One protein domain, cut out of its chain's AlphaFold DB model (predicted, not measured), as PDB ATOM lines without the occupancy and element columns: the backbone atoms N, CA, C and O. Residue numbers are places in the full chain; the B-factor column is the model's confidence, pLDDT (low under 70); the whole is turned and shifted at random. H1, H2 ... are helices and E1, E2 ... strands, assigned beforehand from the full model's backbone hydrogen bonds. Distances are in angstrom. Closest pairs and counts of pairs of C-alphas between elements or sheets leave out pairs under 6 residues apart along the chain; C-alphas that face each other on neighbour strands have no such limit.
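AT A GLANCE: This is residues 212 to 425 of the 531 residues of an uncharacterized protein of Enterococcus casseliflavus (UniProt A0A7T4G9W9). Helices pack on a small, curled antiparallel sheet to make one body, and a long thin arm that holds H6 reaches far out from it, between E2 and E3 in the chain. H5 lies over the inner strands E2 and E3, the long H7 passes beside the strands, H3 packs on H4 and H5, and H2 packs on H7, with H1 near both H2 and H7. The 214 printed residues have seven named helices and four named strands, in the order H1 H2 H3 H4 H5 E1 E2 H6 E3 E4 H7, and the sheet runs E1 E2 E3 E4. The class is mixed, helices and strands. The whole is loose, with a radius of gyration of the C-alphas of 22.8 A, and spans 83 by 41 by 32 A, only just elongated.

HOW THE PARTS SIT: H1, residues 212 to 219, and H2, residues 225 to 237, are close but not clearly touching, with the closest C-alphas, of Lys 217 and Leu 228, 7.9 A apart. H3, residues 249 to 270, touches H4, residues 282 to 287, with its residues 254 to 262 alone, at a steep tilt of 50 degrees; the closest C-alphas are those of Ile 258 and Ala 285, 5.4 A. H3 also touches H5, residues 290 to 310, with residues 251 to 259 alone, opposite ways at a shallow tilt of 19 degrees; Val 251 and Ser 297 have the closest C-alphas, 6.2 A. E1, residues 320 to 323, and E2, residues 326 to 336, form a hairpin, with N 321 and O 328 at 2.9 A. E2 is also antiparallel to E3, residues 376 to 384, with N 333 and O 381 at 2.9 A. E3 and E4, residues 389 to 391, form a hairpin, with N 382 and O 390 at 2.8 A. The pairing of E2 is staggered: residues 326 to 329 pair with E1 and 330 to 336 with E3. H5 is on the sheet at a height of 8.7 A, along the strands, at 20 degrees to E3 on the local plane. H7, residues 398 to 425, is on the sheet but at the sheet's level, 3.1 A; the C-alphas of Val 328 and Ser 413, the closest of E2 and H7, are 5.7 A apart. H7 touches H2 with residues 402 to 407 alone, the closest C-alphas, of Ala 235 and Gly 403, being 3.7 A apart. H6, residues 345 to 359, touches no helix and is not on the sheet. Every O i to N i+4 pair is within hydrogen-bond range in H1, H2, H3 and H6; the counts are 15 of 17 in H5, 21 of 24 in H7 and 0 of 2 in H4, where 2 of 3 O i to N i+3 pairs are within range.

IN THESE COORDINATES: H1 begins at C-alpha 212 (-5.865, -34.369, 27.590). H3 is 32.0 A long, H5 31.0 A and E2 32.4 A. H6, 21.2 A long, ends at C-alpha 359 (-68.225, -10.176, 52.548). E3, 21.3 A long, bends by 66 degrees at residue 379. H7, 37.3 A long, has a kink of 51 degrees near residue 405 and ends at C-alpha 425 (-25.899, -59.163, 18.481).

THE WHOLE: The two C-alphas farthest apart, of Glu 226 and Gly 361, are 83.2 A apart. The printed part has no cut. The links H2 to H3, H3 to H4 and H6 to E3 are long. The mean pLDDT of the printed part is 86.1; residues 212 to 216, 243 to 244 and 395 are under 70.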
ATOM      1  N   LYS A 212      -4.582 -34.608  28.279       52.91
ATOM      2  CA  LYS A 212      -5.865 -34.369  27.590       52.91
ATOM      3  C   LYS A 212      -5.794 -34.728  26.097       52.91
ATOM      4  O   LYS A 212      -6.777 -35.210  25.547       52.91
ATOM      5  N   GLN A 213      -4.648 -34.516  25.441       54.00
ATOM      6  CA  GLN A 213      -4.462 -34.876  24.027       54.00
ATOM      7  C   GLN A 213      -4.324 -36.390  23.815       54.00
ATOM      8  O   GLN A 213      -4.845 -36.899  22.824       54.00
ATOM      9  N   LEU A 214      -3.668 -37.108  24.737       55.22
ATOM     10  CA  LEU A 214      -3.576 -38.571  24.678       55.22
ATOM     11  C   LEU A 214      -4.963 -39.218  24.838       55.22
ATOM     12  O   LEU A 214      -5.349 -40.043  24.018       55.22
ATOM     13  N   ASP A 215      -5.747 -38.758  25.819       67.75
ATOM     14  CA  ASP A 215      -7.107 -39.246  26.096       67.75
ATOM     15  C   ASP A 215      -8.081 -38.983  24.926       67.75
ATOM     16  O   ASP A 215      -8.914 -39.825  24.595       67.75
ATOM     17  N   ILE A 216      -7.961 -37.842  24.231       68.25
ATOM     18  CA  ILE A 216      -8.777 -37.559  23.033       68.25
ATOM     19  C   ILE A 216      -8.373 -38.461  21.859       68.25
ATOM     20  O   ILE A 216      -9.251 -38.959  21.155       68.25
ATOM     21  N   LYS A 217      -7.069 -38.697  21.649       70.94
ATOM     22  CA  LYS A 217      -6.588 -39.606  20.596       70.94
ATOM     23  C   LYS A 217      -7.034 -41.046  20.838       70.94
ATOM     24  O   LYS A 217      -7.465 -41.696  19.895       70.94
ATOM     25  N   GLU A 218      -6.982 -41.522  22.080       74.56
ATOM     26  CA  GLU A 218      -7.500 -42.847  22.440       74.56
ATOM     27  C   GLU A 218      -9.013 -42.943  22.209       74.56
ATOM     28  O   GLU A 218      -9.489 -43.899  21.603       74.56
ATOM     29  N   LYS A 219      -9.786 -41.932  22.624       74.06
ATOM     30  CA  LYS A 219     -11.249 -41.912  22.443       74.06
ATOM     31  C   LYS A 219     -11.694 -41.823  20.989       74.06
ATOM     32  O   LYS A 219     -12.795 -42.262  20.669       74.06
ATOM     33  N   LEU A 220     -10.869 -41.237  20.129       81.25
ATOM     34  CA  LEU A 220     -11.138 -41.068  18.705       81.25
ATOM     35  C   LEU A 220     -10.297 -42.007  17.827       81.25
ATOM     36  O   LEU A 220     -10.158 -41.758  16.634       81.25
ATOM     37  N   SER A 221      -9.770 -43.104  18.380       79.69
ATOM     38  CA  SER A 221      -8.911 -44.047  17.646       79.69
ATOM     39  C   SER A 221      -9.618 -44.792  16.505       79.69
ATOM     40  O   SER A 221      -8.970 -45.493  15.738       79.69
ATOM     41  N   PHE A 222     -10.949 -44.703  16.429       83.06
ATOM     42  CA  PHE A 222     -11.762 -45.268  15.347       83.06
ATOM     43  C   PHE A 222     -11.752 -44.401  14.075       83.06
ATOM     44  O   PHE A 222     -12.249 -44.842  13.041       83.06
ATOM     45  N   LEU A 223     -11.240 -43.169  14.164       82.19
ATOM     46  CA  LEU A 223     -11.085 -42.247  13.045       82.19
ATOM     47  C   LEU A 223      -9.709 -42.421  12.394       82.19
ATOM     48  O   LEU A 223      -8.719 -42.670  13.082       82.19
ATOM     49  N   ASP A 224      -9.637 -42.213  11.080       83.81
ATOM     50  CA  ASP A 224      -8.367 -42.197  10.352       83.81
ATOM     51  C   ASP A 224      -7.495 -41.019  10.818       83.81
ATOM     52  O   ASP A 224      -8.017 -39.938  11.112       83.81
ATOM     53  N   GLU A 225      -6.170 -41.185  10.836       82.00
ATOM     54  CA  GLU A 225      -5.234 -40.166  11.349       82.00
ATOM     55  C   GLU A 225      -5.406 -38.794  10.674       82.00
ATOM     56  O   GLU A 225      -5.343 -37.760  11.342       82.00
ATOM     57  N   GLU A 226      -5.696 -38.779   9.369       83.12
ATOM     58  CA  GLU A 226      -5.968 -37.558   8.601       83.12
ATOM     59  C   GLU A 226      -7.247 -36.853   9.078       83.12
ATOM     60  O   GLU A 226      -7.253 -35.641   9.314       83.12
ATOM     61  N   THR A 227      -8.329 -37.614   9.282       81.88
ATOM     62  CA  THR A 227      -9.610 -37.077   9.765       81.88
ATOM     63  C   THR A 227      -9.501 -36.579  11.202       81.88
ATOM     64  O   THR A 227     -10.010 -35.506  11.524       81.88
ATOM     65  N   LEU A 228      -8.764 -37.299  12.051       83.31
ATOM     66  CA  LEU A 228      -8.508 -36.917  13.433       83.31
ATOM     67  C   LEU A 228      -7.731 -35.599  13.510       83.31
ATOM     68  O   LEU A 228      -8.121 -34.698  14.254       83.31
ATOM     69  N   ALA A 229      -6.660 -35.457  12.721       83.44
ATOM     70  CA  ALA A 229      -5.876 -34.227  12.662       83.44
ATOM     71  C   ALA A 229      -6.719 -33.038  12.172       83.44
ATOM     72  O   ALA A 229      -6.661 -31.956  12.763       83.44
ATOM     73  N   ALA A 230      -7.551 -33.249  11.147       84.75
ATOM     74  CA  ALA A 230      -8.467 -32.229  10.650       84.75
ATOM     75  C   ALA A 230      -9.483 -31.802  11.723       84.75
ATOM     76  O   ALA A 230      -9.644 -30.609  11.975       84.75
ATOM     77  N   ILE A 231     -10.117 -32.753  12.416       83.62
ATOM     78  CA  ILE A 231     -11.102 -32.470  13.473       83.62
ATOM     79  C   ILE A 231     -10.472 -31.709  14.636       83.62
ATOM     80  O   ILE A 231     -11.080 -30.761  15.125       83.62
ATOM     81  N   LEU A 232      -9.264 -32.083  15.066       82.69
ATOM     82  CA  LEU A 232      -8.551 -31.369  16.128       82.69
ATOM     83  C   LEU A 232      -8.216 -29.934  15.707       82.69
ATOM     84  O   LEU A 232      -8.485 -29.000  16.457       82.69
ATOM     85  N   SER A 233      -7.731 -29.741  14.475       82.56
ATOM     86  CA  SER A 233      -7.472 -28.401  13.939       82.56
ATOM     87  C   SER A 233      -8.742 -27.549  13.873       82.56
ATOM     88  O   SER A 233      -8.704 -26.359  14.177       82.56
ATOM     89  N   ILE A 234      -9.873 -28.136  13.478       82.38
ATOM     90  CA  ILE A 234     -11.163 -27.436  13.448       82.38
ATOM     91  C   ILE A 234     -11.626 -27.123  14.866       82.38
ATOM     92  O   ILE A 234     -12.098 -26.020  15.114       82.38
ATOM     93  N   ALA A 235     -11.494 -28.067  15.796       81.88
ATOM     94  CA  ALA A 235     -11.888 -27.877  17.186       81.88
ATOM     95  C   ALA A 235     -11.112 -26.730  17.854       81.88
ATOM     96  O   ALA A 235     -11.690 -26.010  18.665       81.88
ATOM     97  N   ASP A 236      -9.851 -26.520  17.479       75.44
ATOM     98  CA  ASP A 236      -9.042 -25.404  17.979       75.44
ATOM     99  C   ASP A 236      -9.402 -24.060  17.320       75.44
ATOM    100  O   ASP A 236      -9.285 -23.008  17.951       75.44
ATOM    101  N   GLN A 237      -9.847 -24.074  16.061       77.19
ATOM    102  CA  GLN A 237     -10.147 -22.861  15.287       77.19
ATOM    103  C   GLN A 237     -11.622 -22.441  15.320       77.19
ATOM    104  O   GLN A 237     -11.944 -21.311  14.949       77.19
ATOM    105  N   ILE A 238     -12.529 -23.336  15.716       81.06
ATOM    106  CA  ILE A 238     -13.966 -23.090  15.644       81.06
ATOM    107  C   ILE A 238     -14.371 -21.970  16.602       81.06
ATOM    108  O   ILE A 238     -14.283 -22.073  17.825       81.06
ATOM    109  N   SER A 239     -14.882 -20.897  16.016       77.88
ATOM    110  CA  SER A 239     -15.509 -19.788  16.719       77.88
ATOM    111  C   SER A 239     -16.970 -19.661  16.303       77.88
ATOM    112  O   SER A 239     -17.415 -20.236  15.307       77.88
ATOM    113  N   LEU A 240     -17.732 -18.880  17.063       79.94
ATOM    114  CA  LEU A 240     -19.080 -18.497  16.664       79.94
ATOM    115  C   LEU A 240     -19.093 -17.797  15.301       79.94
ATOM    116  O   LEU A 240     -18.276 -16.913  15.046       79.94
ATOM    117  N   SER A 241     -20.085 -18.136  14.478       72.38
ATOM    118  CA  SER A 241     -20.440 -17.391  13.268       72.38
ATOM    119  C   SER A 241     -20.810 -15.934  13.584       72.38
ATOM    120  O   SER A 241     -21.575 -15.685  14.521       72.38
ATOM    121  N   ASP A 242     -20.393 -14.996  12.726       71.31
ATOM    122  CA  ASP A 242     -20.742 -13.571  12.831       71.31
ATOM    123  C   ASP A 242     -22.258 -13.340  12.936       71.31
ATOM    124  O   ASP A 242     -23.056 -13.963  12.223       71.31
ATOM    125  N   GLU A 243     -22.675 -12.372  13.761       66.25
ATOM    126  CA  GLU A 243     -24.092 -12.039  13.987       66.25
ATOM    127  C   GLU A 243     -24.841 -11.652  12.701       66.25
ATOM    128  O   GLU A 243     -26.037 -11.913  12.570       66.25
ATOM    129  N   ASN A 244     -24.153 -11.112  11.697       67.75
ATOM    130  CA  ASN A 244     -24.770 -10.714  10.428       67.75
ATOM    131  C   ASN A 244     -24.798 -11.830   9.375       67.75
ATOM    132  O   ASN A 244     -25.390 -11.670   8.304       67.75
ATOM    133  N   GLN A 245     -24.190 -12.980   9.661       77.88
ATOM    134  CA  GLN A 245     -24.120 -14.079   8.710       77.88
ATOM    135  C   GLN A 245     -25.444 -14.847   8.645       77.88
ATOM    136  O   GLN A 245     -26.092 -15.107   9.665       77.88
ATOM    137  N   LYS A 246     -25.861 -15.217   7.427       83.44
ATOM    138  CA  LYS A 246     -27.095 -15.979   7.190       83.44
ATOM    139  C   LYS A 246     -26.921 -17.434   7.620       83.44
ATOM    140  O   LYS A 246     -26.012 -18.112   7.152       83.44
ATOM    141  N   PHE A 247     -27.837 -17.925   8.451       86.62
ATOM    142  CA  PHE A 247     -27.885 -19.328   8.869       86.62
ATOM    143  C   PHE A 247     -27.969 -20.297   7.677       86.62
ATOM    144  O   PHE A 247     -28.628 -19.997   6.676       86.62
ATOM    145  N   SER A 248     -27.391 -21.490   7.834       85.31
ATOM    146  CA  SER A 248     -27.570 -22.613   6.913       85.31
ATOM    147  C   SER A 248     -29.055 -22.940   6.708       85.31
ATOM    148  O   SER A 248     -29.906 -22.754   7.589       85.31
ATOM    149  N   SER A 249     -29.386 -23.442   5.517       87.81
ATOM    150  CA  SER A 249     -30.766 -23.730   5.116       87.81
ATOM    151  C   SER A 249     -31.461 -24.728   6.056       87.81
ATOM    152  O   SER A 249     -32.656 -24.585   6.336       87.81
ATOM    153  N   THR A 250     -30.720 -25.701   6.593       88.81
ATOM    154  CA  THR A 250     -31.204 -26.696   7.561       88.81
ATOM    155  C   THR A 250     -31.531 -26.045   8.901       88.81
ATOM    156  O   THR A 250     -32.651 -26.187   9.394       88.81
ATOM    157  N   VAL A 251     -30.614 -25.239   9.442       91.00
ATOM    158  CA  VAL A 251     -30.796 -24.489  10.695       91.00
ATOM    159  C   VAL A 251     -31.993 -23.535  10.602       91.00
ATOM    160  O   VAL A 251     -32.808 -23.467  11.523       91.00
ATOM    161  N   LEU A 252     -32.175 -22.851   9.466       90.81
ATOM    162  CA  LEU A 252     -33.345 -21.995   9.231       90.81
ATOM    163  C   LEU A 252     -34.663 -22.774   9.265       90.81
ATOM    164  O   LEU A 252     -35.640 -22.287   9.839       90.81
ATOM    165  N   LYS A 253     -34.711 -23.966   8.656       91.88
ATOM    166  CA  LYS A 253     -35.898 -24.835   8.693       91.88
ATOM    167  C   LYS A 253     -36.220 -25.252  10.128       91.88
ATOM    168  O   LYS A 253     -37.371 -25.105  10.544       91.88
ATOM    169  N   GLN A 254     -35.214 -25.683  10.894       92.12
ATOM    170  CA  GLN A 254     -35.375 -26.031  12.311       92.12
ATOM    171  C   GLN A 254     -35.932 -24.849  13.118       92.12
ATOM    172  O   GLN A 254     -36.982 -24.954  13.752       92.12
ATOM    173  N   LYS A 255     -35.282 -23.685  13.012       92.31
ATOM    174  CA  LYS A 255     -35.671 -22.453  13.707       92.31
ATOM    175  C   LYS A 255     -37.108 -22.034  13.397       92.31
ATOM    176  O   LYS A 255     -37.863 -21.704  14.308       92.31
ATOM    177  N   LYS A 256     -37.519 -22.071  12.123       92.25
ATOM    178  CA  LYS A 256     -38.894 -21.736  11.712       92.25
ATOM    179  C   LYS A 256     -39.930 -22.668  12.344       92.25
ATOM    180  O   LYS A 256     -40.974 -22.182  12.774       92.25
ATOM    181  N   ARG A 257     -39.652 -23.978  12.422       92.00
ATOM    182  CA  ARG A 257     -40.555 -24.956  13.060       92.00
ATOM    183  C   ARG A 257     -40.713 -24.688  14.556       92.00
ATOM    184  O   ARG A 257     -41.844 -24.638  15.029       92.00
ATOM    185  N   ILE A 258     -39.604 -24.442  15.256       92.56
ATOM    186  CA  ILE A 258     -39.609 -24.110  16.689       92.56
ATOM    187  C   ILE A 258     -40.427 -22.836  16.944       92.56
ATOM    188  O   ILE A 258     -41.362 -22.857  17.738       92.56
ATOM    189  N   ILE A 259     -40.145 -21.751  16.211       93.25
ATOM    190  CA  ILE A 259     -40.848 -20.467  16.379       93.25
ATOM    191  C   ILE A 259     -42.343 -20.599  16.057       93.25
ATOM    192  O   ILE A 259     -43.175 -20.011  16.748       93.25
ATOM    193  N   LYS A 260     -42.706 -21.354  15.010       93.56
ATOM    194  CA  LYS A 260     -44.115 -21.602  14.664       93.56
ATOM    195  C   LYS A 260     -44.844 -22.265  15.835       93.56
ATOM    196  O   LYS A 260     -45.869 -21.747  16.270       93.56
ATOM    197  N   TRP A 261     -44.276 -23.345  16.370       93.69
ATOM    198  CA  TRP A 261     -44.858 -24.066  17.499       93.69
ATOM    199  C   TRP A 261     -44.934 -23.191  18.762       93.69
ATOM    200  O   TRP A 261     -45.982 -23.133  19.399       93.69
ATOM    201  N   GLN A 262     -43.886 -22.420  19.085       92.75
ATOM    202  CA  GLN A 262     -43.888 -21.506  20.239       92.75
ATOM    203  C   GLN A 262     -44.994 -20.446  20.138       92.75
ATOM    204  O   GLN A 262     -45.672 -20.163  21.125       92.75
ATOM    205  N   LYS A 263     -45.243 -19.895  18.943       92.12
ATOM    206  CA  LYS A 263     -46.344 -18.943  18.713       92.12
ATOM    207  C   LYS A 263     -47.719 -19.582  18.897       92.12
ATOM    208  O   LYS A 263     -48.614 -18.944  19.449       92.12
ATOM    209  N   GLU A 264     -47.910 -20.812  18.428       91.12
ATOM    210  CA  GLU A 264     -49.160 -21.561  18.628       91.12
ATOM    211  C   GLU A 264     -49.372 -21.897  20.111       91.12
ATOM    212  O   GLU A 264     -50.463 -21.684  20.642       91.12
ATOM    213  N   TYR A 265     -48.307 -22.281  20.815       90.12
ATOM    214  CA  TYR A 265     -48.330 -22.517  22.254       90.12
ATOM    215  C   TYR A 265     -48.708 -21.265  23.059       90.12
ATOM    216  O   TYR A 265     -49.591 -21.330  23.915       90.12
ATOM    217  N   GLN A 266     -48.131 -20.101  22.742       87.00
ATOM    218  CA  GLN A 266     -48.494 -18.831  23.388       87.00
ATOM    219  C   GLN A 266     -49.968 -18.455  23.152       87.00
ATOM    220  O   GLN A 266     -50.650 -17.987  24.067       87.00
ATOM    221  N   LYS A 267     -50.505 -18.716  21.952       88.75
ATOM    222  CA  LYS A 267     -51.937 -18.514  21.658       88.75
ATOM    223  C   LYS A 267     -52.834 -19.439  22.485       88.75
ATOM    224  O   LYS A 267     -53.871 -18.989  22.970       88.75
ATOM    225  N   ASN A 268     -52.451 -20.702  22.669       90.12
ATOM    226  CA  ASN A 268     -53.214 -21.649  23.488       90.12
ATOM    227  C   ASN A 268     -53.133 -21.321  24.983       90.12
ATOM    228  O   ASN A 268     -54.136 -21.443  25.689       90.12
ATOM    229  N   LEU A 269     -51.982 -20.840  25.460       85.31
ATOM    230  CA  LEU A 269     -51.831 -20.322  26.821       85.31
ATOM    231  C   LEU A 269     -52.770 -19.141  27.087       85.31
ATOM    232  O   LEU A 269     -53.448 -19.135  28.112       85.31
ATOM    233  N   ALA A 270     -52.890 -18.196  26.147       83.06
ATOM    234  CA  ALA A 270     -53.813 -17.064  26.272       83.06
ATOM    235  C   ALA A 270     -55.294 -17.486  26.357       83.06
ATOM    236  O   ALA A 270     -56.105 -16.765  26.936       83.06
ATOM    237  N   LYS A 271     -55.641 -18.660  25.811       84.75
ATOM    238  CA  LYS A 271     -56.981 -19.269  25.871       84.75
ATOM    239  C   LYS A 271     -57.184 -20.209  27.070       84.75
ATOM    240  O   LYS A 271     -58.264 -20.767  27.219       84.75
ATOM    241  N   GLY A 272     -56.160 -20.424  27.900       79.88
ATOM    242  CA  GLY A 272     -56.211 -21.357  29.032       79.88
ATOM    243  C   GLY A 272     -56.118 -22.842  28.653       79.88
ATOM    244  O   GLY A 272     -56.278 -23.699  29.513       79.88
ATOM    245  N   TRP A 273     -55.836 -23.168  27.389       81.81
ATOM    246  CA  TRP A 273     -55.749 -24.550  26.893       81.81
ATOM    247  C   TRP A 273     -54.366 -25.180  27.115       81.81
ATOM    248  O   TRP A 273     -54.211 -26.400  27.066       81.81
ATOM    249  N   GLY A 274     -53.338 -24.368  27.374       83.69
ATOM    250  CA  GLY A 274     -51.978 -24.857  27.608       83.69
ATOM    251  C   GLY A 274     -51.429 -25.618  26.397       83.69
ATOM    252  O   GLY A 274     -51.328 -25.053  25.313       83.69
ATOM    253  N   LYS A 275     -51.057 -26.894  26.584       82.12
ATOM    254  CA  LYS A 275     -50.567 -27.783  25.508       82.12
ATOM    255  C   LYS A 275     -51.682 -28.564  24.791       82.12
ATOM    256  O   LYS A 275     -51.392 -29.393  23.938       82.12
ATOM    257  N   HIS A 276     -52.945 -28.345  25.145       81.75
ATOM    258  CA  HIS A 276     -54.054 -29.094  24.561       81.75
ATOM    259  C   HIS A 276     -54.151 -28.849  23.045       81.75
ATOM    260  O   HIS A 276     -53.992 -27.712  22.593       81.75
ATOM    261  N   ASN A 277     -54.405 -29.912  22.275       82.94
ATOM    262  CA  ASN A 277     -54.478 -29.911  20.806       82.94
ATOM    263  C   ASN A 277     -53.216 -29.409  20.077       82.94
ATOM    264  O   ASN A 277     -53.301 -29.012  18.916       82.94
ATOM    265  N   LEU A 278     -52.055 -29.408  20.739       86.12
ATOM    266  CA  LEU A 278     -50.764 -29.170  20.094       86.12
ATOM    267  C   LEU A 278     -50.046 -30.499  19.883       86.12
ATOM    268  O   LEU A 278     -50.084 -31.371  20.748       86.12
ATOM    269  N   GLU A 279     -49.365 -30.620  18.744       86.94
ATOM    270  CA  GLU A 279     -48.370 -31.672  18.541       86.94
ATOM    271  C   GLU A 279     -47.251 -31.558  19.586       86.94
ATOM    272  O   GLU A 279     -47.015 -30.483  20.161       86.94
ATOM    273  N   ASP A 280     -46.533 -32.663  19.792       87.69
ATOM    274  CA  ASP A 280     -45.359 -32.685  20.656       87.69
ATOM    275  C   ASP A 280     -44.370 -31.572  20.271       87.69
ATOM    276  O   ASP A 280     -44.167 -31.304  19.081       87.69
ATOM    277  N   PRO A 281     -43.744 -30.907  21.262       88.69
ATOM    278  CA  PRO A 281     -42.848 -29.788  21.018       88.69
ATOM    279  C   PRO A 281     -41.703 -30.221  20.094       88.69
ATOM    280  O   PRO A 281     -40.839 -31.005  20.505       88.69
ATOM    281  N   PRO A 282     -41.639 -29.709  18.851       88.94
ATOM    282  CA  PRO A 282     -40.571 -30.072  17.946       88.94
ATOM    283  C   PRO A 282     -39.265 -29.550  18.532       88.94
ATOM    284  O   PRO A 282     -39.172 -28.376  18.887       88.94
ATOM    285  N   MET A 283     -38.245 -30.406  18.601       86.75
ATOM    286  CA  MET A 283     -36.899 -29.996  19.016       86.75
ATOM    287  C   MET A 283     -36.875 -29.337  20.407       86.75
ATOM    288  O   MET A 283     -36.191 -28.338  20.614       86.75
ATOM    289  N   ASN A 284     -37.691 -29.860  21.335       85.44
ATOM    290  CA  ASN A 284     -37.796 -29.370  22.713       85.44
ATOM    291  C   ASN A 284     -38.111 -27.864  22.808       85.44
ATOM    292  O   ASN A 284     -37.624 -27.159  23.693       85.44
ATOM    293  N   ALA A 285     -38.940 -27.364  21.884       86.88
ATOM    294  CA  ALA A 285     -39.310 -25.953  21.773       86.88
ATOM    295  C   ALA A 285     -39.895 -25.334  23.061       86.88
ATOM    296  O   ALA A 285     -39.839 -24.117  23.238       86.88
ATOM    297  N   ASP A 286     -40.456 -26.141  23.961       87.75
ATOM    298  CA  ASP A 286     -41.012 -25.726  25.254       87.75
ATOM    299  C   ASP A 286     -39.959 -25.485  26.349       87.75
ATOM    300  O   ASP A 286     -40.261 -24.898  27.396       87.75
ATOM    301  N   ASN A 287     -38.723 -25.917  26.107       90.56
ATOM    302  CA  ASN A 287     -37.590 -25.778  27.015       90.56
ATOM    303  C   ASN A 287     -36.624 -24.662  26.606       90.56
ATOM    304  O   ASN A 287     -35.542 -24.574  27.181       90.56
ATOM    305  N   LEU A 288     -37.001 -23.815  25.646       92.25
ATOM    306  CA  LEU A 288     -36.181 -22.710  25.156       92.25
ATOM    307  C   LEU A 288     -36.986 -21.409  25.116       92.25
ATOM    308  O   LEU A 288     -38.143 -21.401  24.694       92.25
ATOM    309  N   SER A 289     -36.356 -20.305  25.509       91.81
ATOM    310  CA  SER A 289     -36.851 -18.954  25.239       91.81
ATOM    311  C   SER A 289     -36.624 -18.562  23.773       91.81
ATOM    312  O   SER A 289     -35.893 -19.231  23.039       91.81
ATOM    313  N   GLU A 290     -37.221 -17.454  23.324       90.00
ATOM    314  CA  GLU A 290     -36.965 -16.925  21.975       90.00
ATOM    315  C   GLU A 290     -35.475 -16.601  21.757       90.00
ATOM    316  O   GLU A 290     -34.933 -16.875  20.685       90.00
ATOM    317  N   GLU A 291     -34.792 -16.090  22.788       89.44
ATOM    318  CA  GLU A 291     -33.350 -15.823  22.782       89.44
ATOM    319  C   GLU A 291     -32.532 -17.125  22.786       89.44
ATOM    320  O   GLU A 291     -31.603 -17.284  21.988       89.44
ATOM    321  N   GLY A 292     -32.936 -18.111  23.591       90.94
ATOM    322  CA  GLY A 292     -32.336 -19.446  23.609       90.94
ATOM    323  C   GLY A 292     -32.386 -20.131  22.240       90.94
ATOM    324  O   GLY A 292     -31.407 -20.748  21.813       90.94
ATOM    325  N   VAL A 293     -33.479 -19.958  21.487       92.31
ATOM    326  CA  VAL A 293     -33.605 -20.459  20.105       92.31
ATOM    327  C   VAL A 293     -32.618 -19.768  19.157       92.31
ATOM    328  O   VAL A 293     -32.071 -20.425  18.263       92.31
ATOM    329  N   GLN A 294     -32.351 -18.470  19.337       90.50
ATOM    330  CA  GLN A 294     -31.355 -17.741  18.543       90.50
ATOM    331  C   GLN A 294     -29.941 -18.248  18.828       90.50
ATOM    332  O   GLN A 294     -29.241 -18.626  17.885       90.50
ATOM    333  N   ARG A 295     -29.558 -18.335  20.110       91.19
ATOM    334  CA  ARG A 295     -28.245 -18.842  20.542       91.19
ATOM    335  C   ARG A 295     -28.012 -20.278  20.073       91.19
ATOM    336  O   ARG A 295     -27.025 -20.546  19.390       91.19
ATOM    337  N   ARG A 296     -28.980 -21.179  20.293       92.75
ATOM    338  CA  ARG A 296     -28.972 -22.554  19.748       92.75
ATOM    339  C   ARG A 296     -28.707 -22.565  18.245       92.75
ATOM    340  O   ARG A 296     -27.879 -23.333  17.767       92.75
ATOM    341  N   SER A 297     -29.440 -21.745  17.490       91.94
ATOM    342  CA  SER A 297     -29.320 -21.712  16.029       91.94
ATOM    343  C   SER A 297     -27.921 -21.275  15.589       91.94
ATOM    344  O   SER A 297     -27.407 -21.820  14.621       91.94
ATOM    345  N   ARG A 298     -27.283 -20.337  16.304       90.88
ATOM    346  CA  ARG A 298     -25.905 -19.894  16.027       90.88
ATOM    347  C   ARG A 298     -24.878 -20.971  16.333       90.88
ATOM    348  O   ARG A 298     -24.011 -21.219  15.501       90.88
ATOM    349  N   ILE A 299     -25.011 -21.638  17.478       90.88
ATOM    350  CA  ILE A 299     -24.144 -22.759  17.863       90.88
ATOM    351  C   ILE A 299     -24.197 -23.849  16.788       90.88
ATOM    352  O   ILE A 299     -23.163 -24.257  16.269       90.88
ATOM    353  N   LEU A 300     -25.402 -24.271  16.393       92.00
ATOM    354  CA  LEU A 300     -25.570 -25.308  15.373       92.00
ATOM    355  C   LEU A 300     -25.071 -24.881  13.996       92.00
ATOM    356  O   LEU A 300     -24.520 -25.710  13.285       92.00
ATOM    357  N   ASP A 301     -25.258 -23.616  13.624       91.44
ATOM    358  CA  ASP A 301     -24.754 -23.057  12.368       91.44
ATOM    359  C   ASP A 301     -23.220 -22.995  12.326       91.44
ATOM    360  O   ASP A 301     -22.621 -23.293  11.296       91.44
ATOM    361  N   SER A 302     -22.587 -22.669  13.454       90.00
ATOM    362  CA  SER A 302     -21.123 -22.653  13.579       90.00
ATOM    363  C   SER A 302     -20.565 -24.073  13.470       90.00
ATOM    364  O   SER A 302     -19.650 -24.325  12.692       90.00
ATOM    365  N   ILE A 303     -21.179 -25.023  14.186       90.88
ATOM    366  CA  ILE A 303     -20.792 -26.437  14.147       90.88
ATOM    367  C   ILE A 303     -20.996 -27.012  12.745       90.88
ATOM    368  O   ILE A 303     -20.053 -27.571  12.199       90.88
ATOM    369  N   ILE A 304     -22.183 -26.862  12.140       90.69
ATOM    370  CA  ILE A 304     -22.473 -27.488  10.842       90.69
ATOM    371  C   ILE A 304     -21.533 -26.984   9.754       90.69
ATOM    372  O   ILE A 304     -21.010 -27.798   9.013       90.69
ATOM    373  N   ARG A 305     -21.231 -25.683   9.689       88.31
ATOM    374  CA  ARG A 305     -20.291 -25.168   8.681       88.31
ATOM    375  C   ARG A 305     -18.873 -25.694   8.864       88.31
ATOM    376  O   ARG A 305     -18.157 -25.838   7.880       88.31
ATOM    377  N   ALA A 306     -18.478 -25.966  10.105       86.75
ATOM    378  CA  ALA A 306     -17.170 -26.520  10.409       86.75
ATOM    379  C   ALA A 306     -17.048 -27.994   9.978       86.75
ATOM    380  O   ALA A 306     -15.974 -28.418   9.563       86.75
ATOM    381  N   ILE A 307     -18.142 -28.765  10.041       86.69
ATOM    382  CA  ILE A 307     -18.127 -30.222   9.803       86.69
ATOM    383  C   ILE A 307     -18.760 -30.676   8.484       86.69
ATOM    384  O   ILE A 307     -18.507 -31.794   8.048       86.69
ATOM    385  N   GLU A 308     -19.566 -29.839   7.831       86.69
ATOM    386  CA  GLU A 308     -20.219 -30.136   6.548       86.69
ATOM    387  C   GLU A 308     -19.225 -30.540   5.441       86.69
ATOM    388  O   GLU A 308     -19.514 -31.510   4.737       86.69
ATOM    389  N   PRO A 309     -18.022 -29.928   5.326       85.75
ATOM    390  CA  PRO A 309     -17.004 -30.380   4.370       85.75
ATOM    391  C   PRO A 309     -16.502 -31.813   4.604       85.75
ATOM    392  O   PRO A 309     -15.991 -32.435   3.680       85.75
ATOM    393  N   TYR A 310     -16.671 -32.346   5.817       83.19
ATOM    394  CA  TYR A 310     -16.219 -33.679   6.229       83.19
ATOM    395  C   TYR A 310     -17.350 -34.718   6.178       83.19
ATOM    396  O   TYR A 310     -17.296 -35.745   6.847       83.19
ATOM    397  N   GLY A 311     -18.413 -34.443   5.412       81.88
ATOM    398  CA  GLY A 311     -19.518 -35.380   5.189       81.88
ATOM    399  C   GLY A 311     -20.569 -35.410   6.301       81.88
ATOM    400  O   GLY A 311     -21.524 -36.182   6.222       81.88
ATOM    401  N   CYS A 312     -20.448 -34.554   7.318       87.94
ATOM    402  CA  CYS A 312     -21.428 -34.466   8.394       87.94
ATOM    403  C   CYS A 312     -22.651 -33.640   7.975       87.94
ATOM    404  O   CYS A 312     -22.530 -32.582   7.358       87.94
ATOM    405  N   GLN A 313     -23.853 -34.077   8.359       91.56
ATOM    406  CA  GLN A 313     -25.100 -33.410   7.965       91.56
ATOM    407  C   GLN A 313     -26.017 -33.162   9.160       91.56
ATOM    408  O   GLN A 313     -26.214 -34.031  10.006       91.56
ATOM    409  N   LEU A 314     -26.643 -31.985   9.217       92.44
ATOM    410  CA  LEU A 314     -27.677 -31.678  10.208       92.44
ATOM    411  C   LEU A 314     -29.060 -32.039   9.658       92.44
ATOM    412  O   LEU A 314     -29.498 -31.489   8.642       92.44
ATOM    413  N   LEU A 315     -29.800 -32.896  10.364       91.19
ATOM    414  CA  LEU A 315     -31.142 -33.285   9.935       91.19
ATOM    415  C   LEU A 315     -32.131 -32.107  10.054       91.19
ATOM    416  O   LEU A 315     -32.287 -31.524  11.126       91.19
ATOM    417  N   PRO A 316     -32.896 -31.762   8.999       87.50
ATOM    418  CA  PRO A 316     -33.794 -30.602   9.029       87.50
ATOM    419  C   PRO A 316     -35.001 -30.807   9.952       87.50
ATOM    420  O   PRO A 316     -35.586 -29.841  10.443       87.50
ATOM    421  N   ASN A 317     -35.382 -32.067  10.186       87.25
ATOM    422  CA  ASN A 317     -36.615 -32.412  10.885       87.25
ATOM    423  C   ASN A 317     -36.413 -32.981  12.294       87.25
ATOM    424  O   ASN A 317     -37.410 -33.179  12.991       87.25
ATOM    425  N   LYS A 318     -35.166 -33.206  12.722       87.25
ATOM    426  CA  LYS A 318     -34.806 -33.825  14.005       87.25
ATOM    427  C   LYS A 318     -33.621 -33.091  14.643       87.25
ATOM    428  O   LYS A 318     -32.833 -32.475  13.934       87.25
ATOM    429  N   GLU A 319     -33.485 -33.170  15.965       88.50
ATOM    430  CA  GLU A 319     -32.287 -32.698  16.681       88.50
ATOM    431  C   GLU A 319     -31.191 -33.760  16.625       88.50
ATOM    432  O   GLU A 319     -30.902 -34.436  17.609       88.50
ATOM    433  N   ALA A 320     -30.649 -33.985  15.433       93.00
ATOM    434  CA  ALA A 320     -29.588 -34.957  15.249       93.00
ATOM    435  C   ALA A 320     -28.669 -34.584  14.088       93.00
ATOM    436  O   ALA A 320     -29.112 -34.016  13.084       93.00
ATOM    437  N   PHE A 321     -27.398 -34.936  14.250       93.31
ATOM    438  CA  PHE A 321     -26.398 -34.939  13.194       93.31
ATOM    439  C   PHE A 321     -26.246 -36.355  12.634       93.31
ATOM    440  O   PHE A 321     -26.426 -37.330  13.360       93.31
ATOM    441  N   ILE A 322     -25.915 -36.454  11.354       93.25
ATOM    442  CA  ILE A 322     -25.350 -37.659  10.752       93.25
ATOM    443  C   ILE A 322     -23.837 -37.466  10.761       93.25
ATOM    444  O   ILE A 322     -23.351 -36.501  10.166       93.25
ATOM    445  N   ILE A 323     -23.128 -38.339  11.473       90.25
ATOM    446  CA  ILE A 323     -21.667 -38.340  11.614       90.25
ATOM    447  C   ILE A 323     -21.217 -39.787  11.427       90.25
ATOM    448  O   ILE A 323     -21.702 -40.655  12.149       90.25
ATOM    449  N   ASN A 324     -20.327 -40.051  10.466       85.94
ATOM    450  CA  ASN A 324     -19.867 -41.405  10.119       85.94
ATOM    451  C   ASN A 324     -21.022 -42.405   9.902       85.94
ATOM    452  O   ASN A 324     -21.003 -43.506  10.444       85.94
ATOM    453  N   ASP A 325     -22.058 -41.982   9.169       87.62
ATOM    454  CA  ASP A 325     -23.307 -42.726   8.922       87.62
ATOM    455  C   ASP A 325     -24.154 -43.062  10.165       87.62
ATOM    456  O   ASP A 325     -25.199 -43.706  10.057       87.62
ATOM    457  N   GLU A 326     -23.782 -42.562  11.343       92.25
ATOM    458  CA  GLU A 326     -24.521 -42.759  12.587       92.25
ATOM    459  C   GLU A 326     -25.339 -41.514  12.958       92.25
ATOM    460  O   GLU A 326     -24.933 -40.364  12.753       92.25
ATOM    461  N   ILE A 327     -26.528 -41.738  13.527       93.25
ATOM    462  CA  ILE A 327     -27.451 -40.664  13.915       93.25
ATOM    463  C   ILE A 327     -27.161 -40.245  15.358       93.25
ATOM    464  O   ILE A 327     -27.643 -40.854  16.316       93.25
ATOM    465  N   VAL A 328     -26.426 -39.149  15.515       94.31
ATOM    466  CA  VAL A 328     -26.084 -38.559  16.813       94.31
ATOM    467  C   VAL A 328     -27.153 -37.552  17.216       94.31
ATOM    468  O   VAL A 328     -27.185 -36.423  16.719       94.31
ATOM    469  N   SER A 329     -28.053 -37.953  18.117       93.38
ATOM    470  CA  SER A 329     -29.080 -37.055  18.648       93.38
ATOM    471  C   SER A 329     -28.537 -36.131  19.736       93.38
ATOM    472  O   SER A 329     -27.634 -36.471  20.505       93.38
ATOM    473  N   PHE A 330     -29.104 -34.933  19.801       94.38
ATOM    474  CA  PHE A 330     -28.788 -33.932  20.806       94.38
ATOM    475  C   PHE A 330     -30.065 -33.248  21.287       94.38
ATOM    476  O   PHE A 330     -31.091 -33.272  20.616       94.38
ATOM    477  N   THR A 331     -30.012 -32.624  22.456       93.44
ATOM    478  CA  THR A 331     -31.117 -31.831  22.999       93.44
ATOM    479  C   THR A 331     -30.588 -30.539  23.600       93.44
ATOM    480  O   THR A 331     -29.552 -30.525  24.270       93.44
ATOM    481  N   PHE A 332     -31.303 -29.443  23.351       94.19
ATOM    482  CA  PHE A 332     -31.057 -28.163  24.004       94.19
ATOM    483  C   PHE A 332     -32.126 -27.895  25.063       94.19
ATOM    484  O   PHE A 332     -33.308 -28.166  24.864       94.19
ATOM    485  N   SER A 333     -31.707 -27.328  26.187       93.12
ATOM    486  CA  SER A 333     -32.601 -26.898  27.261       93.12
ATOM    487  C   SER A 333     -32.067 -25.634  27.910       93.12
ATOM    488  O   SER A 333     -30.859 -25.516  28.108       93.12
ATOM    489  N   GLU A 334     -32.950 -24.732  28.303       94.31
ATOM    490  CA  GLU A 334     -32.608 -23.512  29.019       94.31
ATOM    491  C   GLU A 334     -33.093 -23.592  30.469       94.31
ATOM    492  O   GLU A 334     -34.210 -24.037  30.753       94.31
ATOM    493  N   ALA A 335     -32.233 -23.199  31.408       91.88
ATOM    494  CA  ALA A 335     -32.575 -23.260  32.819       91.88
ATOM    495  C   ALA A 335     -33.660 -22.231  33.172       91.88
ATOM    496  O   ALA A 335     -33.704 -21.114  32.654       91.88
ATOM    497  N   LYS A 336     -34.533 -22.622  34.101       91.88
ATOM    498  CA  LYS A 336     -35.588 -21.768  34.648       91.88
ATOM    499  C   LYS A 336     -35.246 -21.404  36.081       91.88
ATOM    500  O   LYS A 336     -34.763 -22.249  36.838       91.88
ATOM    501  N   GLU A 337     -35.485 -20.157  36.452       90.69
ATOM    502  CA  GLU A 337     -35.322 -19.698  37.827       90.69
ATOM    503  C   GLU A 337     -36.673 -19.678  38.531       90.69
ATOM    504  O   GLU A 337     -37.667 -19.249  37.959       90.69
ATOM    505  N   LYS A 338     -36.722 -20.178  39.766       93.00
ATOM    506  CA  LYS A 338     -37.947 -20.192  40.563       93.00
ATOM    507  C   LYS A 338     -38.080 -18.854  41.278       93.00
ATOM    508  O   LYS A 338     -37.365 -18.616  42.249       93.00
ATOM    509  N   ILE A 339     -39.017 -18.025  40.835       91.44
ATOM    510  CA  ILE A 339     -39.320 -16.739  41.473       91.44
ATOM    511  C   ILE A 339     -40.719 -16.769  42.103       91.44
ATOM    512  O   ILE A 339     -41.599 -17.464  41.588       91.44
ATOM    513  N   PRO A 340     -40.957 -16.074  43.230       91.06
ATOM    514  CA  PRO A 340     -42.307 -15.887  43.758       91.06
ATOM    515  C   PRO A 340     -43.221 -15.266  42.696       91.06
ATOM    516  O   PRO A 340     -42.833 -14.297  42.044       91.06
ATOM    517  N   HIS A 341     -44.410 -15.842  42.506       89.12
ATOM    518  CA  HIS A 341     -45.358 -15.356  41.506       89.12
ATOM    519  C   HIS A 341     -45.898 -13.982  41.910       89.12
ATOM    520  O   HIS A 341     -46.338 -13.782  43.045       89.12
ATOM    521  N   VAL A 342     -45.878 -13.043  40.967       87.06
ATOM    522  CA  VAL A 342     -46.471 -11.718  41.148       87.06
ATOM    523  C   VAL A 342     -47.864 -11.742  40.538       87.06
ATOM    524  O   VAL A 342     -47.998 -11.907  39.327       87.06
ATOM    525  N   LEU A 343     -48.881 -11.541  41.383       83.12
ATOM    526  CA  LEU A 343     -50.286 -11.513  40.979       83.12
ATOM    527  C   LEU A 343     -50.487 -10.606  39.763       83.12
ATOM    528  O   LEU A 343     -50.214  -9.399  39.808       83.12
ATOM    529  N   THR A 344     -51.011 -11.173  38.680       85.38
ATOM    530  CA  THR A 344     -51.370 -10.392  37.498       85.38
ATOM    531  C   THR A 344     -52.565  -9.485  37.793       85.38
ATOM    532  O   THR A 344     -53.331  -9.698  38.732       85.38
ATOM    533  N   LYS A 345     -52.791  -8.460  36.958       85.44
ATOM    534  CA  LYS A 345     -53.982  -7.597  37.081       85.44
ATOM    535  C   LYS A 345     -55.283  -8.408  37.089       85.44
ATOM    536  O   LYS A 345     -56.192  -8.067  37.830       85.44
ATOM    537  N   LYS A 346     -55.362  -9.479  36.292       84.31
ATOM    538  CA  LYS A 346     -56.541 -10.355  36.237       84.31
ATOM    539  C   LYS A 346     -56.719 -11.139  37.535       84.31
ATOM    540  O   LYS A 346     -57.794 -11.081  38.114       84.31
ATOM    541  N   GLU A 347     -55.661 -11.778  38.027       86.94
ATOM    542  CA  GLU A 347     -55.707 -12.524  39.292       86.94
ATOM    543  C   GLU A 347     -56.005 -11.601  40.479       86.94
ATOM    544  O   GLU A 347     -56.796 -11.958  41.339       86.94
ATOM    545  N   ASN A 348     -55.469 -10.375  40.498       88.50
ATOM    546  CA  ASN A 348     -55.828  -9.372  41.506       88.50
ATOM    547  C   ASN A 348     -57.321  -9.016  41.470       88.50
ATOM    548  O   ASN A 348     -57.944  -8.909  42.524       88.50
ATOM    549  N   MET A 349     -57.911  -8.862  40.281       86.31
ATOM    550  CA  MET A 349     -59.350  -8.604  40.132       86.31
ATOM    551  C   MET A 349     -60.198  -9.802  40.576       86.31
ATOM    552  O   MET A 349     -61.232  -9.619  41.212       86.31
ATOM    553  N   GLU A 350     -59.762 -11.028  40.282       87.19
ATOM    554  CA  GLU A 350     -60.425 -12.253  40.745       87.19
ATOM    555  C   GLU A 350     -60.335 -12.406  42.269       87.19
ATOM    556  O   GLU A 350     -61.330 -12.738  42.914       87.19
ATOM    557  N   MET A 351     -59.179 -12.090  42.857       87.94
ATOM    558  CA  MET A 351     -58.988 -12.060  44.309       87.94
ATOM    559  C   MET A 351     -59.860 -10.990  44.974       87.94
ATOM    560  O   MET A 351     -60.461 -11.262  46.013       87.94
ATOM    561  N   LEU A 352     -59.977  -9.799  44.373       89.06
ATOM    562  CA  LEU A 352     -60.866  -8.736  44.853       89.06
ATOM    563  C   LEU A 352     -62.331  -9.194  44.820       89.06
ATOM    564  O   LEU A 352     -63.034  -9.078  45.822       89.06
ATOM    565  N   LYS A 353     -62.764  -9.784  43.698       87.75
ATOM    566  CA  LYS A 353     -64.120 -10.318  43.533       87.75
ATOM    567  C   LYS A 353     -64.434 -11.386  44.582       87.75
ATOM    568  O   LYS A 353     -65.471 -11.318  45.233       87.75
ATOM    569  N   TYR A 354     -63.507 -12.315  44.814       87.56
ATOM    570  CA  TYR A 354     -63.639 -13.324  45.866       87.56
ATOM    571  C   TYR A 354     -63.809 -12.701  47.261       87.56
ATOM    572  O   TYR A 354     -64.664 -13.136  48.034       87.56
ATOM    573  N   GLN A 355     -63.030 -11.663  47.592       88.69
ATOM    574  CA  GLN A 355     -63.156 -10.965  48.875       88.69
ATOM    575  C   GLN A 355     -64.503 -10.244  49.024       88.69
ATOM    576  O   GLN A 355     -65.085 -10.269  50.111       88.69
ATOM    577  N   GLU A 356     -65.008  -9.610  47.963       88.12
ATOM    578  CA  GLU A 356     -66.326  -8.962  47.964       88.12
ATOM    579  C   GLU A 356     -67.466  -9.973  48.120       88.12
ATOM    580  O   GLU A 356     -68.340  -9.780  48.968       88.12
ATOM    581  N   ASP A 357     -67.433 -11.077  47.373       87.50
ATOM    582  CA  ASP A 357     -68.454 -12.128  47.437       87.50
ATOM    583  C   ASP A 357     -68.488 -12.792  48.825       87.50
ATOM    584  O   ASP A 357     -69.563 -13.029  49.383       87.50
ATOM    585  N   LYS A 358     -67.317 -12.988  49.450       87.44
ATOM    586  CA  LYS A 358     -67.202 -13.490  50.828       87.44
ATOM    587  C   LYS A 358     -67.793 -12.520  51.857       87.44
ATOM    588  O   LYS A 358     -68.448 -12.960  52.799       87.44
ATOM    589  N   LYS A 359     -67.606 -11.203  51.682       87.44
ATOM    590  CA  LYS A 359     -68.225 -10.176  52.548       87.44
ATOM    591  C   LYS A 359     -69.748 -10.146  52.423       87.44
ATOM    592  O   LYS A 359     -70.422  -9.819  53.393       87.44
ATOM    593  N   ARG A 360     -70.292 -10.500  51.255       84.69
ATOM    594  CA  ARG A 360     -71.741 -10.576  51.002       84.69
ATOM    595  C   ARG A 360     -72.411 -11.820  51.606       84.69
ATOM    596  O   ARG A 360     -73.617 -11.976  51.457       84.69
ATOM    597  N   GLY A 361     -71.658 -12.690  52.289       78.12
ATOM    598  CA  GLY A 361     -72.186 -13.869  52.986       78.12
ATOM    599  C   GLY A 361     -72.573 -15.038  52.071       78.12
ATOM    600  O   GLY A 361     -73.178 -15.998  52.540       78.12
ATOM    601  N   GLY A 362     -72.237 -14.970  50.778       76.19
ATOM    602  CA  GLY A 362     -72.477 -16.039  49.808       76.19
ATOM    603  C   GLY A 362     -71.346 -17.072  49.754       76.19
ATOM    604  O   GLY A 362     -70.232 -16.838  50.226       76.19
ATOM    605  N   TYR A 363     -71.620 -18.225  49.137       78.69
ATOM    606  CA  TYR A 363     -70.592 -19.215  48.814       78.69
ATOM    607  C   TYR A 363     -69.675 -18.669  47.707       78.69
ATOM    608  O   TYR A 363     -70.133 -18.422  46.593       78.69
ATOM    609  N   ALA A 364     -68.386 -18.485  48.006       80.94
ATOM    610  CA  ALA A 364     -67.391 -17.954  47.073       80.94
ATOM    611  C   ALA A 364     -66.214 -18.927  46.918       80.94
ATOM    612  O   ALA A 364     -65.680 -19.437  47.904       80.94
ATOM    613  N   TYR A 365     -65.797 -19.173  45.674       81.62
ATOM    614  CA  TYR A 365     -64.669 -20.049  45.356       81.62
ATOM    615  C   TYR A 365     -63.350 -19.275  45.404       81.62
ATOM    616  O   TYR A 365     -63.210 -18.262  44.721       81.62
ATOM    617  N   GLU A 366     -62.382 -19.758  46.186       84.75
ATOM    618  CA  GLU A 366     -61.062 -19.130  46.295       84.75
ATOM    619  C   GLU A 366     -60.279 -19.268  44.973       84.75
ATOM    620  O   GLU A 366     -60.047 -20.396  44.516       84.75
ATOM    621  N   PRO A 367     -59.856 -18.153  44.341       85.50
ATOM    622  CA  PRO A 367     -59.078 -18.197  43.111       85.50
ATOM    623  C   PRO A 367     -57.764 -18.958  43.307       85.50
ATOM    624  O   PRO A 367     -56.986 -18.692  44.225       85.50
ATOM    625  N   ARG A 368     -57.486 -19.916  42.419       84.31
ATOM    626  CA  ARG A 368     -56.260 -20.723  42.467       84.31
ATOM    627  C   ARG A 368     -55.102 -19.989  41.799       84.31
ATOM    628  O   ARG A 368     -54.815 -20.216  40.626       84.31
ATOM    629  N   VAL A 369     -54.410 -19.154  42.565       83.44
ATOM    630  CA  VAL A 369     -53.202 -18.460  42.102       83.44
ATOM    631  C   VAL A 369     -51.967 -19.350  42.279       83.44
ATOM    632  O   VAL A 369     -51.809 -20.061  43.277       83.44
ATOM    633  N   ARG A 370     -51.060 -19.319  41.299       84.81
ATOM    634  CA  ARG A 370     -49.767 -20.012  41.382       84.81
ATOM    635  C   ARG A 370     -48.876 -19.358  42.441       84.81
ATOM    636  O   ARG A 370     -48.862 -18.148  42.596       84.81
ATOM    637  N   LYS A 371     -48.087 -20.165  43.157       88.31
ATOM    638  CA  LYS A 371     -47.134 -19.661  44.170       88.31
ATOM    639  C   LYS A 371     -45.820 -19.159  43.564       88.31
ATOM    640  O   LYS A 371     -45.165 -18.299  44.145       88.31
ATOM    641  N   TYR A 372     -45.416 -19.729  42.431       90.56
ATOM    642  CA  TYR A 372     -44.122 -19.475  41.805       90.56
ATOM    643  C   TYR A 372     -44.249 -19.415  40.288       90.56
ATOM    644  O   TYR A 372     -44.994 -20.210  39.707       90.56
ATOM    645  N   ASP A 373     -43.447 -18.545  39.682       87.50
ATOM    646  CA  ASP A 373     -43.177 -18.516  38.250       87.50
ATOM    647  C   ASP A 373     -41.788 -19.085  37.954       87.50
ATOM    648  O   ASP A 373     -40.897 -19.103  38.807       87.50
ATOM    649  N   TYR A 374     -41.621 -19.567  36.723       90.12
ATOM    650  CA  TYR A 374     -40.397 -20.212  36.248       90.12
ATOM    651  C   TYR A 374     -39.910 -19.580  34.934       90.12
ATOM    652  O   TYR A 374     -39.902 -20.266  33.905       90.12
ATOM    653  N   PRO A 375     -39.566 -18.277  34.915       89.56
ATOM    654  CA  PRO A 375     -38.982 -17.653  33.738       89.56
ATOM    655  C   PRO A 375     -37.643 -18.300  33.376       89.56
ATOM    656  O   PRO A 375     -36.897 -18.784  34.233       89.56
ATOM    657  N   PHE A 376     -37.345 -18.296  32.082       91.12
ATOM    658  CA  PHE A 376     -36.038 -18.687  31.573       91.12
ATOM    659  C   PHE A 376     -34.973 -17.681  32.021       91.12
ATOM    660  O   PHE A 376     -35.229 -16.479  32.046       91.12
ATOM    661  N   ASN A 377     -33.792 -18.174  32.392       87.56
ATOM    662  CA  ASN A 377     -32.704 -17.350  32.924       87.56
ATOM    663  C   ASN A 377     -31.531 -17.164  31.945       87.56
ATOM    664  O   ASN A 377     -30.453 -16.741  32.368       87.56
ATOM    665  N   GLY A 378     -31.694 -17.537  30.674       86.44
ATOM    666  CA  GLY A 378     -30.662 -17.400  29.648       86.44
ATOM    667  C   GLY A 378     -29.616 -18.513  29.632       86.44
ATOM    668  O   GLY A 378     -28.861 -18.603  28.669       86.44
ATOM    669  N   LYS A 379     -29.525 -19.373  30.660       89.56
ATOM    670  CA  LYS A 379     -28.461 -20.391  30.740       89.56
ATOM    671  C   LYS A 379     -28.812 -21.609  29.905       89.56
ATOM    672  O   LYS A 379     -29.655 -22.422  30.298       89.56
ATOM    673  N   LEU A 380     -28.121 -21.751  28.783       92.81
ATOM    674  CA  LEU A 380     -28.332 -22.823  27.829       92.81
ATOM    675  C   LEU A 380     -27.540 -24.079  28.226       92.81
ATOM    676  O   LEU A 380     -26.451 -24.023  28.798       92.81
ATOM    677  N   SER A 381     -28.110 -25.241  27.934       92.62
ATOM    678  CA  SER A 381     -27.522 -26.556  28.157       92.62
ATOM    679  C   SER A 381     -27.719 -27.411  26.913       92.62
ATOM    680  O   SER A 381     -28.845 -27.559  26.446       92.62
ATOM    681  N   LEU A 382     -26.635 -28.004  26.424       93.12
ATOM    682  CA  LEU A 382     -26.598 -28.984  25.345       93.12
ATOM    683  C   LEU A 382     -26.327 -30.368  25.936       93.12
ATOM    684  O   LEU A 382     -25.361 -30.556  26.676       93.12
ATOM    685  N   ARG A 383     -27.160 -31.347  25.602       93.44
ATOM    686  CA  ARG A 383     -26.970 -32.756  25.955       93.44
ATOM    687  C   ARG A 383     -26.877 -33.596  24.686       93.44
ATOM    688  O   ARG A 383     -27.713 -33.440  23.802       93.44
ATOM    689  N   LEU A 384     -25.903 -34.495  24.625       93.12
ATOM    690  CA  LEU A 384     -25.747 -35.484  23.554       93.12
ATOM    691  C   LEU A 384     -26.369 -36.833  23.953       93.12
ATOM    692  O   LEU A 384     -26.643 -37.069  25.134       93.12
ATOM    693  N   CYS A 385     -26.579 -37.722  22.979       90.44
ATOM    694  CA  CYS A 385     -27.138 -39.063  23.193       90.44
ATOM    695  C   CYS A 385     -26.330 -39.925  24.176       90.44
ATOM    696  O   CYS A 385     -26.920 -40.638  24.981       90.44
ATOM    697  N   ASN A 386     -25.003 -39.782  24.205       85.75
ATOM    698  CA  ASN A 386     -24.107 -40.482  25.134       85.75
ATOM    699  C   ASN A 386     -24.069 -39.864  26.551       85.75
ATOM    700  O   ASN A 386     -23.109 -40.044  27.295       85.75
ATOM    701  N   ASN A 387     -25.087 -39.086  26.931       86.19
ATOM    702  CA  ASN A 387     -25.198 -38.380  28.212       86.19
ATOM    703  C   ASN A 387     -24.109 -37.333  28.509       86.19
ATOM    704  O   ASN A 387     -24.129 -36.753  29.602       86.19
ATOM    705  N   ARG A 388     -23.213 -36.990  27.569       88.19
ATOM    706  CA  ARG A 388     -22.369 -35.796  27.736       88.19
ATOM    707  C   ARG A 388     -23.245 -34.548  27.771       88.19
ATOM    708  O   ARG A 388     -24.083 -34.332  26.894       88.19
ATOM    709  N   THR A 389     -23.032 -33.704  28.782       89.19
ATOM    710  CA  THR A 389     -23.744 -32.427  28.920       89.19
ATOM    711  C   THR A 389     -22.780 -31.258  29.008       89.19
ATOM    712  O   THR A 389     -21.882 -31.252  29.851       89.19
ATOM    713  N   PHE A 390     -23.049 -30.229  28.219       87.88
ATOM    714  CA  PHE A 390     -22.398 -28.932  28.251       87.88
ATOM    715  C   PHE A 390     -23.417 -27.905  28.735       87.88
ATOM    716  O   PHE A 390     -24.561 -27.925  28.292       87.88
ATOM    717  N   ARG A 391     -23.041 -27.020  29.661       86.88
ATOM    718  CA  ARG A 391     -23.947 -25.994  30.201       86.88
ATOM    719  C   ARG A 391     -23.225 -24.676  30.378       86.88
ATOM    720  O   ARG A 391     -22.057 -24.683  30.776       86.88
ATOM    721  N   ASP A 392     -23.961 -23.592  30.180       85.06
ATOM    722  CA  ASP A 392     -23.538 -22.256  30.573       85.06
ATOM    723  C   ASP A 392     -23.233 -22.219  32.074       85.06
ATOM    724  O   ASP A 392     -23.962 -22.766  32.911       85.06
ATOM    725  N   SER A 393     -22.139 -21.548  32.421       76.38
ATOM    726  CA  SER A 393     -21.745 -21.312  33.803       76.38
ATOM    727  C   SER A 393     -21.703 -19.813  34.099       76.38
ATOM    728  O   SER A 393     -21.961 -18.976  33.242       76.38
ATOM    729  N   LYS A 394     -21.361 -19.445  35.338       70.25
ATOM    730  CA  LYS A 394     -21.100 -18.034  35.674       70.25
ATOM    731  C   LYS A 394     -19.821 -17.495  35.017       70.25
ATOM    732  O   LYS A 394     -19.586 -16.296  35.082       70.25
ATOM    733  N   SER A 395     -18.957 -18.371  34.505       64.44
ATOM    734  CA  SER A 395     -17.586 -18.037  34.102       64.44
ATOM    735  C   SER A 395     -17.298 -18.254  32.624       64.44
ATOM    736  O   SER A 395     -16.293 -17.739  32.162       64.44
ATOM    737  N   TYR A 396     -18.135 -19.016  31.926       74.81
ATOM    738  CA  TYR A 396     -17.996 -19.311  30.503       74.81
ATOM    739  C   TYR A 396     -19.371 -19.626  29.914       74.81
ATOM    740  O   TYR A 396     -20.254 -20.138  30.623       74.81
ATOM    741  N   GLN A 397     -19.516 -19.364  28.621       80.00
ATOM    742  CA  GLN A 397     -20.693 -19.724  27.832       80.00
ATOM    743  C   GLN A 397     -20.426 -20.981  26.986       80.00
ATOM    744  O   GLN A 397     -19.278 -21.388  26.794       80.00
ATOM    745  N   LEU A 398     -21.483 -21.636  26.502       82.19
ATOM    746  CA  LEU A 398     -21.391 -22.790  25.598       82.19
ATOM    747  C   LEU A 398     -20.600 -22.484  24.322       82.19
ATOM    748  O   LEU A 398     -19.893 -23.343  23.803       82.19
ATOM    749  N   GLU A 399     -20.715 -21.256  23.845       84.50
ATOM    750  CA  GLU A 399     -20.106 -20.746  22.629       84.50
ATOM    751  C   GLU A 399     -18.575 -20.678  22.689       84.50
ATOM    752  O   GLU A 399     -17.912 -20.743  21.660       84.50
ATOM    753  N   GLU A 400     -18.000 -20.618  23.889       75.00
ATOM    754  CA  GLU A 400     -16.548 -20.662  24.101       75.00
ATOM    755  C   GLU A 400     -16.000 -22.101  24.074       75.00
ATOM    756  O   GLU A 400     -14.792 -22.313  24.096       75.00
ATOM    757  N   ARG A 401     -16.881 -23.114  24.054       80.75
ATOM    758  CA  ARG A 401     -16.529 -24.542  24.152       80.75
ATOM    759  C   ARG A 401     -16.932 -25.340  22.913       80.75
ATOM    760  O   ARG A 401     -17.090 -26.557  22.993       80.75
ATOM    761  N   LEU A 402     -17.095 -24.676  21.767       83.31
ATOM    762  CA  LEU A 402     -17.512 -25.321  20.518       83.31
ATOM    763  C   LEU A 402     -16.554 -26.439  20.081       83.31
ATOM    764  O   LEU A 402     -17.027 -27.486  19.647       83.31
ATOM    765  N   GLY A 403     -15.245 -26.273  20.286       80.81
ATOM    766  CA  GLY A 403     -14.258 -27.324  20.017       80.81
ATOM    767  C   GLY A 403     -14.470 -28.587  20.855       80.81
ATOM    768  O   GLY A 403     -14.472 -29.700  20.334       80.81
ATOM    769  N   GLU A 404     -14.752 -28.433  22.152       83.38
ATOM    770  CA  GLU A 404     -15.042 -29.577  23.028       83.38
ATOM    771  C   GLU A 404     -16.373 -30.256  22.669       83.38
ATOM    772  O   GLU A 404     -16.497 -31.478  22.770       83.38
ATOM    773  N   VAL A 405     -17.368 -29.473  22.238       87.38
ATOM    774  CA  VAL A 405     -18.646 -29.999  21.738       87.38
ATOM    775  C   VAL A 405     -18.433 -30.797  20.452       87.38
ATOM    776  O   VAL A 405     -19.012 -31.871  20.314       87.38
ATOM    777  N   LEU A 406     -17.587 -30.310  19.543       87.50
ATOM    778  CA  LEU A 406     -17.256 -30.989  18.293       87.50
ATOM    779  C   LEU A 406     -16.626 -32.363  18.547       87.50
ATOM    780  O   LEU A 406     -17.126 -33.368  18.049       87.50
ATOM    781  N   VAL A 407     -15.588 -32.422  19.385       86.75
ATOM    782  CA  VAL A 407     -14.955 -33.692  19.787       86.75
ATOM    783  C   VAL A 407     -15.987 -34.635  20.414       86.75
ATOM    784  O   VAL A 407     -16.057 -35.814  20.076       86.75
ATOM    785  N   ALA A 408     -16.865 -34.109  21.273       88.56
ATOM    786  CA  ALA A 408     -17.912 -34.901  21.905       88.56
ATOM    787  C   ALA A 408     -18.972 -35.448  20.941       88.56
ATOM    788  O   ALA A 408     -19.548 -36.493  21.236       88.56
ATOM    789  N   LEU A 409     -19.245 -34.769  19.823       90.94
ATOM    790  CA  LEU A 409     -20.152 -35.264  18.786       90.94
ATOM    791  C   LEU A 409     -19.576 -36.499  18.084       90.94
ATOM    792  O   LEU A 409     -20.301 -37.474  17.896       90.94
ATOM    793  N   TYR A 410     -18.280 -36.491  17.768       89.44
ATOM    794  CA  TYR A 410     -17.604 -37.663  17.206       89.44
ATOM    795  C   TYR A 410     -17.535 -38.813  18.214       89.44
ATOM    796  O   TYR A 410     -17.908 -39.933  17.878       89.44
ATOM    797  N   GLU A 411     -17.190 -38.547  19.477       89.19
ATOM    798  CA  GLU A 411     -17.260 -39.577  20.527       89.19
ATOM    799  C   GLU A 411     -18.678 -40.167  20.678       89.19
ATOM    800  O   GLU A 411     -18.857 -41.363  20.926       89.19
ATOM    801  N   ALA A 412     -19.711 -39.331  20.530       90.69
ATOM    802  CA  ALA A 412     -21.097 -39.777  20.573       90.69
ATOM    803  C   ALA A 412     -21.466 -40.645  19.359       90.69
ATOM    804  O   ALA A 412     -22.235 -41.589  19.528       90.69
ATOM    805  N   SER A 413     -20.901 -40.384  18.173       91.38
ATOM    806  CA  SER A 413     -21.102 -41.232  16.985       91.38
ATOM    807  C   SER A 413     -20.614 -42.662  17.213       91.38
ATOM    808  O   SER A 413     -21.353 -43.608  16.943       91.38
ATOM    809  N   GLU A 414     -19.447 -42.827  17.837       88.06
ATOM    810  CA  GLU A 414     -18.919 -44.159  18.135       88.06
ATOM    811  C   GLU A 414     -19.708 -44.856  19.241       88.06
ATOM    812  O   GLU A 414     -20.026 -46.039  19.137       88.06
ATOM    813  N   SER A 415     -20.127 -44.109  20.265       88.06
ATOM    814  CA  SER A 415     -21.008 -44.651  21.309       88.06
ATOM    815  C   SER A 415     -22.296 -45.229  20.697       88.06
ATOM    816  O   SER A 415     -22.704 -46.340  21.032       88.06
ATOM    817  N   VAL A 416     -22.907 -44.507  19.747       91.12
ATOM    818  CA  VAL A 416     -24.112 -44.954  19.028       91.12
ATOM    819  C   VAL A 416     -23.834 -46.198  18.180       91.12
ATOM    820  O   VAL A 416     -24.640 -47.134  18.199       91.12
ATOM    821  N   ARG A 417     -22.693 -46.246  17.480       89.81
ATOM    822  CA  ARG A 417     -22.272 -47.404  16.680       89.81
ATOM    823  C   ARG A 417     -22.109 -48.658  17.535       89.81
ATOM    824  O   ARG A 417     -22.676 -49.703  17.209       89.81
ATOM    825  N   VAL A 418     -21.379 -48.555  18.646       89.31
ATOM    826  CA  VAL A 418     -21.150 -49.669  19.582       89.31
ATOM    827  C   VAL A 418     -22.475 -50.178  20.150       89.31
ATOM    828  O   VAL A 418     -22.728 -51.384  20.158       89.31
ATOM    829  N   GLU A 419     -23.371 -49.276  20.559       89.06
ATOM    830  CA  GLU A 419     -24.702 -49.645  21.049       89.06
ATOM    831  C   GLU A 419     -25.581 -50.298  19.972       89.06
ATOM    832  O   GLU A 419     -26.392 -51.176  20.279       89.06
ATOM    833  N   ARG A 420     -25.470 -49.878  18.707       91.06
ATOM    834  CA  ARG A 420     -26.180 -50.512  17.586       91.06
ATOM    835  C   ARG A 420     -25.701 -51.947  17.375       91.06
ATOM    836  O   ARG A 420     -26.536 -52.849  17.362       91.06
ATOM    837  N   LEU A 421     -24.389 -52.166  17.305       90.62
ATOM    838  CA  LEU A 421     -23.803 -53.500  17.145       90.62
ATOM    839  C   LEU A 421     -24.178 -54.431  18.308       90.62
ATOM    840  O   LEU A 421     -24.596 -55.566  18.084       90.62
ATOM    841  N   ALA A 422     -24.124 -53.936  19.548       92.81
ATOM    842  CA  ALA A 422     -24.534 -54.704  20.722       92.81
ATOM    843  C   ALA A 422     -26.027 -55.088  20.681       92.81
ATOM    844  O   ALA A 422     -26.392 -56.204  21.060       92.81
ATOM    845  N   ARG A 423     -26.901 -54.189  20.201       91.69
ATOM    846  CA  ARG A 423     -28.335 -54.477  20.015       91.69
ATOM    847  C   ARG A 423     -28.573 -55.541  18.948       91.69
ATOM    848  O   ARG A 423     -29.356 -56.455  19.202       91.69
ATOM    849  N   GLU A 424     -27.896 -55.445  17.806       92.69
ATOM    850  CA  GLU A 424     -27.974 -56.432  16.718       92.69
ATOM    851  C   GLU A 424     -27.511 -57.822  17.192       92.69
ATOM    852  O   GLU A 424     -28.174 -58.831  16.941       92.69
ATOM    853  N   GLU A 425     -26.412 -57.898  17.947       92.00
ATOM    854  CA  GLU A 425     -25.899 -59.163  18.481       92.00
ATOM    855  C   GLU A 425     -26.817 -59.754  19.569       92.00
ATOM    856  O   GLU A 425     -27.061 -60.963  19.606       92.00
TER     857      GLU A 425